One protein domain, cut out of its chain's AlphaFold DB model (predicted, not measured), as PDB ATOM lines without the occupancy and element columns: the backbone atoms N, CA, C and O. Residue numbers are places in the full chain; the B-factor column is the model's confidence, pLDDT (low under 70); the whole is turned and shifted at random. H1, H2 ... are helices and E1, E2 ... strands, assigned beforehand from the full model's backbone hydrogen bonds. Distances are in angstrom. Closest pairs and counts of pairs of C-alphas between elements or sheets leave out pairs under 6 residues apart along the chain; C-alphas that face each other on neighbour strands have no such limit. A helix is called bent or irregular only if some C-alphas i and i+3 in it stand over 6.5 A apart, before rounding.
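AT A GLANCE: This is residues 6 to 73 of the 81 residues of the protein "Mycofactocin system RPExFGAL protein" of Streptomyces varsoviensis (UniProt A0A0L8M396). A small sheet of three strands forms one end of the domain, H1 sits in the middle with one end close to the sheet, and H2 packs on H1 on the side away from the sheet. The longest helix, H3, runs from beside H2 back towards the sheet, which it only grazes with residues 65 to 69. The printed part has 68 residues, with three strands and then three helices along the chain, E1 E2 E3 H1 H2 H3. The sheet's order is E1 E2 E3, antiparallel throughout, and the class is mixed, helices and strands. The whole is compact, with a radius of gyration of the C-alphas of 11.7 A and spans of 33 by 24 by 21 A.

HOW THE PARTS SIT: Begin at E1, residues 6 to 10, and E2, residues 13 to 18; they form a hairpin, antiparallel at 162 degrees, where N 8 and O 15 are 2.9 A apart, within hydrogen-bond range. E2 forms a second hairpin with E3, residues 24 to 27, antiparallel at 157 degrees, where N 16 and O 25 are 2.8 A apart, within hydrogen-bond range. The three strands are a meander, each the antiparallel neighbour of the one before, with E1 and E3 as edge strands. Next look at H1, residues 30 to 38: it is on the sheet at a height of 9.5 A and only just stands up from it, rising 42 degrees. The closest C-alphas of E2 and H1 are those of Gly 13 and Pro 30, 3.9 A apart. H2, residues 45 to 51, touches H1 at a steep tilt of 62 degrees, opposite ways; their closest C-alphas, of Val 35 and Ala 48, are 5.3 A apart. H2 is apart from E1, E2 and E3. H3, residues 56 to 71, only just touches H2, with 3 pairs of C-alphas within 8 A, made by its residues 59 to 62 alone; the closest, of Cys 49 and Leu 59, are 7.3 A apart. H1 and H3 are close but not clearly touching, and E3 and H3 are near each other. In H1 and H2 every O i to N i+4 pair is within hydrogen-bond range; in H3, 10 of 12 are.

IN THESE COORDINATES: Find C-alpha 6 at (21.048, 4.100, 29.931), where E1 begins. E1 is 13.1 A long from first to last C-alpha, E2 16.6 A, E3 10.2 A, H1 12.5 A and H2 9.9 A. H1 begins at C-alpha 30, (18.984, -8.004, 19.507). H3 is 23.4 A long and ends at C-alpha 71, (4.649, 1.849, 30.759); it is irregular, with C-alphas 57 and 60 at 7.0 A.

THE WHOLE: The two C-alphas farthest apart, of Gly 20 and Glu 57, are 34.8 A apart. The printed part has no cut. The link H1 to H2 is short and the other links are tight. The mean pLDDT of the printed part is 96.8, and no printed residue is under 70.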
ATOM      1  N   ALA A   6      19.809   4.691  30.411       97.81
ATOM      2  CA  ALA A   6      21.048   4.100  29.931       97.81
ATOM      3  C   ALA A   6      20.786   2.764  29.231       97.81
ATOM      4  O   ALA A   6      19.979   1.947  29.685       97.81
ATOM      5  N   VAL A   7      21.521   2.529  28.145       97.56
ATOM      6  CA  VAL A   7      21.447   1.310  27.336       97.56
ATOM      7  C   VAL A   7      22.796   0.619  27.341       97.56
ATOM      8  O   VAL A   7      23.792   1.205  26.920       97.56
ATOM      9  N   ARG A   8      22.820  -0.654  27.731       98.00
ATOM     10  CA  ARG A   8      23.990  -1.519  27.592       98.00
ATOM     11  C   ARG A   8      23.661  -2.679  26.645       98.00
ATOM     12  O   ARG A   8      22.926  -3.584  27.047       98.00
ATOM     13  N   PRO A   9      24.141  -2.642  25.388       97.69
ATOM     14  CA  PRO A   9      23.983  -3.743  24.443       97.69
ATOM     15  C   PRO A   9      24.692  -5.004  24.933       97.69
ATOM     16  O   PRO A   9      25.785  -4.926  25.484       97.69
ATOM     17  N   GLU A  10      24.081  -6.156  24.692       97.56
ATOM     18  CA  GLU A  10      24.601  -7.473  25.056       97.56
ATOM     19  C   GLU A  10      24.258  -8.489  23.960       97.56
ATOM     20  O   GLU A  10      23.368  -8.256  23.142       97.56
ATOM     21  N   ARG A  11      24.916  -9.657  23.945       95.06
ATOM     22  CA  ARG A  11      24.665 -10.692  22.915       95.06
ATOM     23  C   ARG A  11      23.203 -11.154  22.857       95.06
ATOM     24  O   ARG A  11      22.718 -11.514  21.792       95.06
ATOM     25  N   PHE A  12      22.500 -11.123  23.989       93.62
ATOM     26  CA  PHE A  12      21.081 -11.479  24.074       93.62
ATOM     27  C   PHE A  12      20.130 -10.319  23.733       93.62
ATOM     28  O   PHE A  12      18.923 -10.527  23.677       93.62
ATOM     29  N   GLY A  13      20.632  -9.097  23.537       97.25
ATOM     30  CA  GLY A  13      19.828  -7.897  23.320       97.25
ATOM     31  C   GLY A  13      20.383  -6.702  24.085       97.25
ATOM     32  O   GLY A  13      21.368  -6.106  23.654       97.25
ATOM     33  N   ALA A  14      19.751  -6.308  25.193       98.31
ATOM     34  CA  ALA A  14      20.232  -5.180  25.996       98.31
ATOM     35  C   ALA A  14      19.729  -5.173  27.440       98.31
ATOM     36  O   ALA A  14      18.658  -5.699  27.754       98.31
ATOM     37  N   LEU A  15      20.472  -4.463  28.284       98.31
ATOM     38  CA  LEU A  15      20.042  -3.986  29.593       98.31
ATOM     39  C   LEU A  15      19.656  -2.509  29.489       98.31
ATOM     40  O   LEU A  15      20.428  -1.704  28.964       98.31
ATOM     41  N   LEU A  16      18.478  -2.161  30.002       98.25
ATOM     42  CA  LEU A  16      17.972  -0.794  30.082       98.25
ATOM     43  C   LEU A  16      17.832  -0.382  31.539       98.25
ATOM     44  O   LEU A  16      17.116  -1.042  32.291       98.25
ATOM     45  N   TYR A  17      18.474   0.714  31.925       98.38
ATOM     46  CA  TYR A  17      18.372   1.252  33.276       98.38
ATOM     47  C   TYR A  17      17.844   2.679  33.247       98.38
ATOM     48  O   TYR A  17      18.430   3.535  32.592       98.38
ATOM     49  N   HIS A  18      16.762   2.942  33.974       98.12
ATOM     50  CA  HIS A  18      16.177   4.275  34.060       98.12
ATOM     51  C   HIS A  18      16.584   4.961  35.369       98.12
ATOM     52  O   HIS A  18      16.136   4.574  36.447       98.12
ATOM     53  N   TYR A  19      17.343   6.055  35.289       97.38
ATOM     54  CA  TYR A  19      17.883   6.752  36.464       97.38
ATOM     55  C   TYR A  19      16.798   7.358  37.366       97.38
ATOM     56  O   TYR A  19      16.869   7.229  38.584       97.38
ATOM     57  N   GLY A  20      15.750   7.952  36.785       96.44
ATOM     58  CA  GLY A  20      14.674   8.591  37.558       96.44
ATOM     59  C   GLY A  20      13.764   7.645  38.358       96.44
ATOM     60  O   GLY A  20      13.269   8.034  39.408       96.44
ATOM     61  N   ASN A  21      13.528   6.410  37.899       96.38
ATOM     62  CA  ASN A  21      12.640   5.453  38.579       96.38
ATOM     63  C   ASN A  21      13.358   4.183  39.067       96.38
ATOM     64  O   ASN A  21      12.730   3.314  39.666       96.38
ATOM     65  N   ARG A  22      14.670   4.083  38.813       97.50
ATOM     66  CA  ARG A  22      15.568   2.993  39.215       97.50
ATOM     67  C   ARG A  22      15.156   1.610  38.698       97.50
ATOM     68  O   ARG A  22      15.637   0.603  39.217       97.50
ATOM     69  N   ARG A  23      14.295   1.530  37.676       97.62
ATOM     70  CA  ARG A  23      13.898   0.261  37.057       97.62
ATOM     71  C   ARG A  23      15.004  -0.250  36.140       97.62
ATOM     72  O   ARG A  23      15.660   0.518  35.436       97.62
ATOM     73  N   LEU A  24      15.149  -1.570  36.127       97.81
ATOM     74  CA  LEU A  24      15.976  -2.322  35.191       97.81
ATOM     75  C   LEU A  24      15.051  -3.134  34.279       97.81
ATOM     76  O   LEU A  24      14.117  -3.781  34.752       97.81
ATOM     77  N   SER A  25      15.277  -3.089  32.971       97.19
ATOM     78  CA  SER A  25      14.542  -3.873  31.977       97.19
ATOM     79  C   SER A  25      15.501  -4.589  31.039       97.19
ATOM     80  O   SER A  25      16.590  -4.103  30.748       97.19
ATOM     81  N   PHE A  26      15.083  -5.759  30.565       97.38
ATOM     82  CA  PHE A  26      15.892  -6.621  29.713       97.38
ATOM     83  C   PHE A  26      15.220  -6.738  28.351       97.38
ATOM     84  O   PHE A  26      14.089  -7.218  28.252       97.38
ATOM     85  N   LEU A  27      15.927  -6.345  27.297       97.50
ATOM     86  CA  LEU A  27      15.543  -6.680  25.932       97.50
ATOM     87  C   LEU A  27      16.150  -8.046  25.615       97.50
ATOM     88  O   LEU A  27      17.367  -8.166  25.510       97.50
ATOM     89  N   ARG A  28      15.303  -9.073  25.487       93.75
ATOM     90  CA  ARG A  28      15.719 -10.471  25.248       93.75
ATOM     91  C   ARG A  28      16.004 -10.799  23.777       93.75
ATOM     92  O   ARG A  28      16.108 -11.966  23.420       93.75
ATOM     93  N   SER A  29      16.048  -9.786  22.916       95.38
ATOM     94  CA  SER A  29      16.323  -9.950  21.494       95.38
ATOM     95  C   SER A  29      17.168  -8.781  20.985       95.38
ATOM     96  O   SER A  29      16.793  -7.624  21.220       95.38
ATOM     97  N   PRO A  30      18.262  -9.041  20.242       97.12
ATOM     98  CA  PRO A  30      18.984  -8.004  19.507       97.12
ATOM     99  C   PRO A  30      18.086  -7.250  18.522       97.12
ATOM    100  O   PRO A  30      18.228  -6.041  18.363       97.12
ATOM    101  N   VAL A  31      17.100  -7.927  17.923       97.81
ATOM    102  CA  VAL A  31      16.131  -7.301  17.012       97.81
ATOM    103  C   VAL A  31      15.273  -6.276  17.754       97.81
ATOM    104  O   VAL A  31      15.065  -5.176  17.251       97.81
ATOM    105  N   LEU A  32      14.839  -6.570  18.986       97.62
ATOM    106  CA  LEU A  32      14.085  -5.607  19.797       97.62
ATOM    107  C   LEU A  32      14.923  -4.369  20.150       97.62
ATOM    108  O   LEU A  32      14.394  -3.259  20.141       97.62
ATOM    109  N   LEU A  33      16.226  -4.534  20.405       97.69
ATOM    110  CA  LEU A  33      17.131  -3.393  20.575       97.69
ATOM    111  C   LEU A  33      17.200  -2.542  19.297       97.69
ATOM    112  O   LEU A  33      17.118  -1.316  19.381       97.69
ATOM    113  N   THR A  34      17.318  -3.174  18.126       97.44
ATOM    114  CA  THR A  34      17.304  -2.473  16.832       97.44
ATOM    115  C   THR A  34      16.006  -1.695  16.632       97.44
ATOM    116  O   THR A  34      16.066  -0.519  16.282       97.44
ATOM    117  N   VAL A  35      14.849  -2.303  16.926       97.81
ATOM    118  CA  VAL A  35      13.542  -1.629  16.858       97.81
ATOM    119  C   VAL A  35      13.512  -0.403  17.766       97.81
ATOM    120  O   VAL A  35      13.170   0.679  17.308       97.81
ATOM    121  N   VAL A  36      13.888  -0.541  19.042       96.81
ATOM    122  CA  VAL A  36      13.846   0.571  20.011       96.81
ATOM    123  C   VAL A  36      14.744   1.733  19.584       96.81
ATOM    124  O   VAL A  36      14.366   2.891  19.765       96.81
ATOM    125  N   ARG A  37      15.912   1.442  18.999       95.12
ATOM    126  CA  ARG A  37      16.830   2.462  18.479       95.12
ATOM    127  C   ARG A  37      16.260   3.186  17.260       95.12
ATOM    128  O   ARG A  37      16.343   4.408  17.216       95.12
ATOM    129  N   SER A  38      15.629   2.468  16.332       95.50
ATOM    130  CA  SER A  38      15.065   3.063  15.112       95.50
ATOM    131  C   SER A  38      13.730   3.784  15.321       95.50
ATOM    132  O   SER A  38      13.259   4.467  14.414       95.50
ATOM    133  N   LEU A  39      13.120   3.698  16.513       95.44
ATOM    134  CA  LEU A  39      11.903   4.454  16.833       95.44
ATOM    135  C   LEU A  39      12.080   5.962  16.643       95.44
ATOM    136  O   LEU A  39      11.103   6.625  16.319       95.44
ATOM    137  N   ALA A  40      13.284   6.509  16.839       92.00
ATOM    138  CA  ALA A  40      13.537   7.932  16.615       92.00
ATOM    139  C   ALA A  40      13.398   8.303  15.130       92.00
ATOM    140  O   ALA A  40      12.782   9.318  14.813       92.00
ATOM    141  N   ASP A  41      13.850   7.422  14.239       92.69
ATOM    142  CA  ASP A  41      14.009   7.693  12.807       92.69
ATOM    143  C   ASP A  41      12.792   7.284  11.965       92.69
ATOM    144  O   ASP A  41      12.736   7.546  10.764       92.69
ATOM    145  N   ARG A  42      11.820   6.581  12.562       93.56
ATOM    146  CA  ARG A  42      10.678   6.004  11.836       93.56
ATOM    147  C   ARG A  42       9.351   6.656  12.207       93.56
ATOM    148  O   ARG A  42       9.052   6.759  13.397       93.56
ATOM    149  N   PRO A  43       8.488   7.000  11.230       92.25
ATOM    150  CA  PRO A  43       7.191   7.613  11.514       92.25
ATOM    151  C   PRO A  43       6.329   6.779  12.465       92.25
ATOM    152  O   PRO A  43       5.679   7.332  13.345       92.25
ATOM    153  N   THR A  44       6.379   5.446  12.350       94.69
ATOM    154  CA  THR A  44       5.615   4.532  13.211       94.69
ATOM    155  C   THR A  44       6.465   3.396  13.780       94.69
ATOM    156  O   THR A  44       7.388   2.898  13.132       94.69
ATOM    157  N   ALA A  45       6.073   2.888  14.955       95.31
ATOM    158  CA  ALA A  45       6.667   1.684  15.541       95.31
ATOM    159  C   ALA A  45       6.564   0.458  14.612       95.31
ATOM    160  O   ALA A  45       7.476  -0.362  14.557       95.31
ATOM    161  N   ARG A  46       5.489   0.354  13.818       96.06
ATOM    162  CA  ARG A  46       5.328  -0.723  12.826       96.06
ATOM    163  C   ARG A  46       6.402  -0.662  11.735       96.06
ATOM    164  O   ARG A  46       6.942  -1.698  11.365       96.06
ATOM    165  N   GLN A  47       6.747   0.532  11.248       96.31
ATOM    166  CA  GLN A  47       7.829   0.704  10.271       96.31
ATOM    167  C   GLN A  47       9.214   0.431  10.873       96.31
ATOM    168  O   GLN A  47      10.079  -0.085  10.168       96.31
ATOM    169  N   ALA A  48       9.420   0.739  12.157       97.38
ATOM    170  CA  ALA A  48      10.628   0.352  12.889       97.38
ATOM    171  C   ALA A  48      10.766  -1.178  12.988       97.38
ATOM    172  O   ALA A  48      11.831  -1.716  12.685       97.38
ATOM    173  N   CYS A  49       9.677  -1.885  13.313       97.75
ATOM    174  CA  CYS A  49       9.629  -3.349  13.295       97.75
ATOM    175  C   CYS A  49       9.970  -3.921  11.909       97.75
ATOM    176  O   CYS A  49      10.845  -4.776  11.803       97.75
ATOM    177  N   ALA A  50       9.332  -3.416  10.848       96.62
ATOM    178  CA  ALA A  50       9.570  -3.893   9.486       96.62
ATOM    179  C   ALA A  50      11.031  -3.692   9.039       96.62
ATOM    180  O   ALA A  50      11.632  -4.604   8.482       96.62
ATOM    181  N   GLN A  51      11.636  -2.532   9.334       96.44
ATOM    182  CA  GLN A  51      13.055  -2.284   9.038       96.44
ATOM    183  C   GLN A  51      13.981  -3.255   9.774       96.44
ATOM    184  O   GLN A  51      14.993  -3.675   9.222       96.44
ATOM    185  N   ALA A  52      13.655  -3.588  11.022       96.94
ATOM    186  CA  ALA A  52      14.446  -4.503  11.833       96.94
ATOM    187  C   ALA A  52      14.259  -5.983  11.435       96.94
ATOM    188  O   ALA A  52      14.852  -6.851  12.069       96.94
ATOM    189  N   GLY A  53      13.448  -6.276  10.409       96.94
ATOM    190  CA  GLY A  53      13.191  -7.634   9.928       96.94
ATOM    191  C   GLY A  53      12.150  -8.407  10.740       96.94
ATOM    192  O   GLY A  53      12.090  -9.628  10.641       96.94
ATOM    193  N   VAL A  54      11.332  -7.724  11.549       97.75
ATOM    194  CA  VAL A  54      10.234  -8.361  12.294       97.75
ATOM    195  C   VAL A  54       9.127  -8.754  11.322       97.75
ATOM    196  O   VAL A  54       8.598  -7.900  10.604       97.75
ATOM    197  N   ARG A  55       8.741 -10.033  11.322       97.00
ATOM    198  CA  ARG A  55       7.677 -10.534  10.447       97.00
ATOM    199  C   ARG A  55       6.296 -10.149  10.969       97.00
ATOM    200  O   ARG A  55       6.110  -9.875  12.157       97.00
ATOM    201  N   THR A  56       5.304 -10.142  10.082       95.31
ATOM    202  CA  THR A  56       3.932  -9.716  10.398       95.31
ATOM    203  C   THR A  56       3.322 -10.515  11.551       95.31
ATOM    204  O   THR A  56       2.684  -9.935  12.428       95.31
ATOM    205  N   GLU A  57       3.574 -11.823  11.597       97.00
ATOM    206  CA  GLU A  57       3.118 -12.730  12.652       97.00
ATOM    207  C   GLU A  57       3.734 -12.424  14.030       97.00
ATOM    208  O   GLU A  57       3.131 -12.708  15.063       97.00
ATOM    209  N   GLU A  58       4.901 -11.775  14.070       96.75
ATOM    210  CA  GLU A  58       5.605 -11.419  15.306       96.75
ATOM    211  C   GLU A  58       5.185 -10.041  15.843       96.75
ATOM    212  O   GLU A  58       5.398  -9.737  17.021       96.75
ATOM    213  N   LEU A  59       4.540  -9.202  15.019       96.94
ATOM    214  CA  LEU A  59       4.216  -7.810  15.360       96.94
ATOM    215  C   LEU A  59       3.382  -7.667  16.636       96.94
ATOM    216  O   LEU A  59       3.518  -6.666  17.342       96.94
ATOM    217  N   ALA A  60       2.523  -8.639  16.952       97.56
ATOM    218  CA  ALA A  60       1.736  -8.612  18.183       97.56
ATOM    219  C   ALA A  60       2.618  -8.674  19.440       97.56
ATOM    220  O   ALA A  60       2.392  -7.909  20.380       97.56
ATOM    221  N   SER A  61       3.654  -9.517  19.424       97.00
ATOM    222  CA  SER A  61       4.619  -9.643  20.521       97.00
ATOM    223  C   SER A  61       5.460  -8.373  20.668       97.00
ATOM    224  O   SER A  61       5.584  -7.826  21.764       97.00
ATOM    225  N   TYR A  62       5.950  -7.820  19.553       97.56
ATOM    226  CA  TYR A  62       6.712  -6.567  19.573       97.56
ATOM    227  C   TYR A  62       5.867  -5.382  20.045       97.56
ATOM    228  O   TYR A  62       6.353  -4.565  20.822       97.56
ATOM    229  N   ARG A  63       4.589  -5.305  19.658       97.31
ATOM    230  CA  ARG A  63       3.665  -4.288  20.180       97.31
ATOM    231  C   ARG A  63       3.538  -4.379  21.701       97.31
ATOM    232  O   ARG A  63       3.622  -3.351  22.366       97.31
ATOM    233  N   ALA A  64       3.360  -5.581  22.250       97.94
ATOM    234  CA  ALA A  64       3.269  -5.782  23.696       97.94
ATOM    235  C   ALA A  64       4.577  -5.408  24.414       97.94
ATOM    236  O   ALA A  64       4.547  -4.726  25.438       97.94
ATOM    237  N   ALA A  65       5.730  -5.783  23.849       97.50
ATOM    238  CA  ALA A  65       7.034  -5.411  24.389       97.50
ATOM    239  C   ALA A  65       7.233  -3.887  24.409       97.50
ATOM    240  O   ALA A  65       7.634  -3.331  25.428       97.50
ATOM    241  N   LEU A  66       6.907  -3.198  23.312       97.56
ATOM    242  CA  LEU A  66       6.990  -1.738  23.233       97.56
ATOM    243  C   LEU A  66       6.032  -1.056  24.217       97.56
ATOM    244  O   LEU A  66       6.435  -0.106  24.882       97.56
ATOM    245  N   ALA A  67       4.807  -1.566  24.375       98.00
ATOM    246  CA  ALA A  67       3.866  -1.059  25.372       98.00
ATOM    247  C   ALA A  67       4.421  -1.191  26.803       98.00
ATOM    248  O   ALA A  67       4.395  -0.228  27.562       98.00
ATOM    249  N   ALA A  68       5.012  -2.337  27.153       97.88
ATOM    250  CA  ALA A  68       5.628  -2.535  28.467       97.88
ATOM    251  C   ALA A  68       6.836  -1.604  28.705       97.88
ATOM    252  O   ALA A  68       7.062  -1.123  29.819       97.88
ATOM    253  N   LEU A  69       7.617  -1.320  27.658       97.88
ATOM    254  CA  LEU A  69       8.711  -0.350  27.724       97.88
ATOM    255  C   LEU A  69       8.196   1.083  27.912       97.88
ATOM    256  O   LEU A  69       8.811   1.843  28.657       97.88
ATOM    257  N   ALA A  70       7.084   1.452  27.277       97.62
ATOM    258  CA  ALA A  70       6.461   2.760  27.467       97.62
ATOM    259  C   ALA A  70       5.911   2.910  28.896       97.62
ATOM    260  O   ALA A  70       6.243   3.871  29.584       97.62
ATOM    261  N   GLU A  71       5.185   1.903  29.389       97.44
ATOM    262  CA  GLU A  71       4.649   1.849  30.759       97.44
ATOM    263  C   GLU A  71       5.757   1.962  31.823       97.44
ATOM    264  O   GLU A  71       5.618   2.605  32.863       97.44
ATOM    265  N   SER A  72       6.922   1.365  31.560       96.81
ATOM    266  CA  SER A  72       8.091   1.454  32.444       96.81
ATOM    267  C   SER A  72       8.951   2.706  32.246       96.81
ATOM    268  O   SER A  72       9.975   2.850  32.925       96.81
ATOM    269  N   ARG A  73       8.524   3.628  31.373       97.19
ATOM    270  CA  ARG A  73       9.232   4.854  30.969       97.19
ATOM    271  C   ARG A  73      10.589   4.612  30.300       97.19
ATOM    272  O   ARG A  73      11.399   5.524  30.192       97.19
TER     273      ARG A  73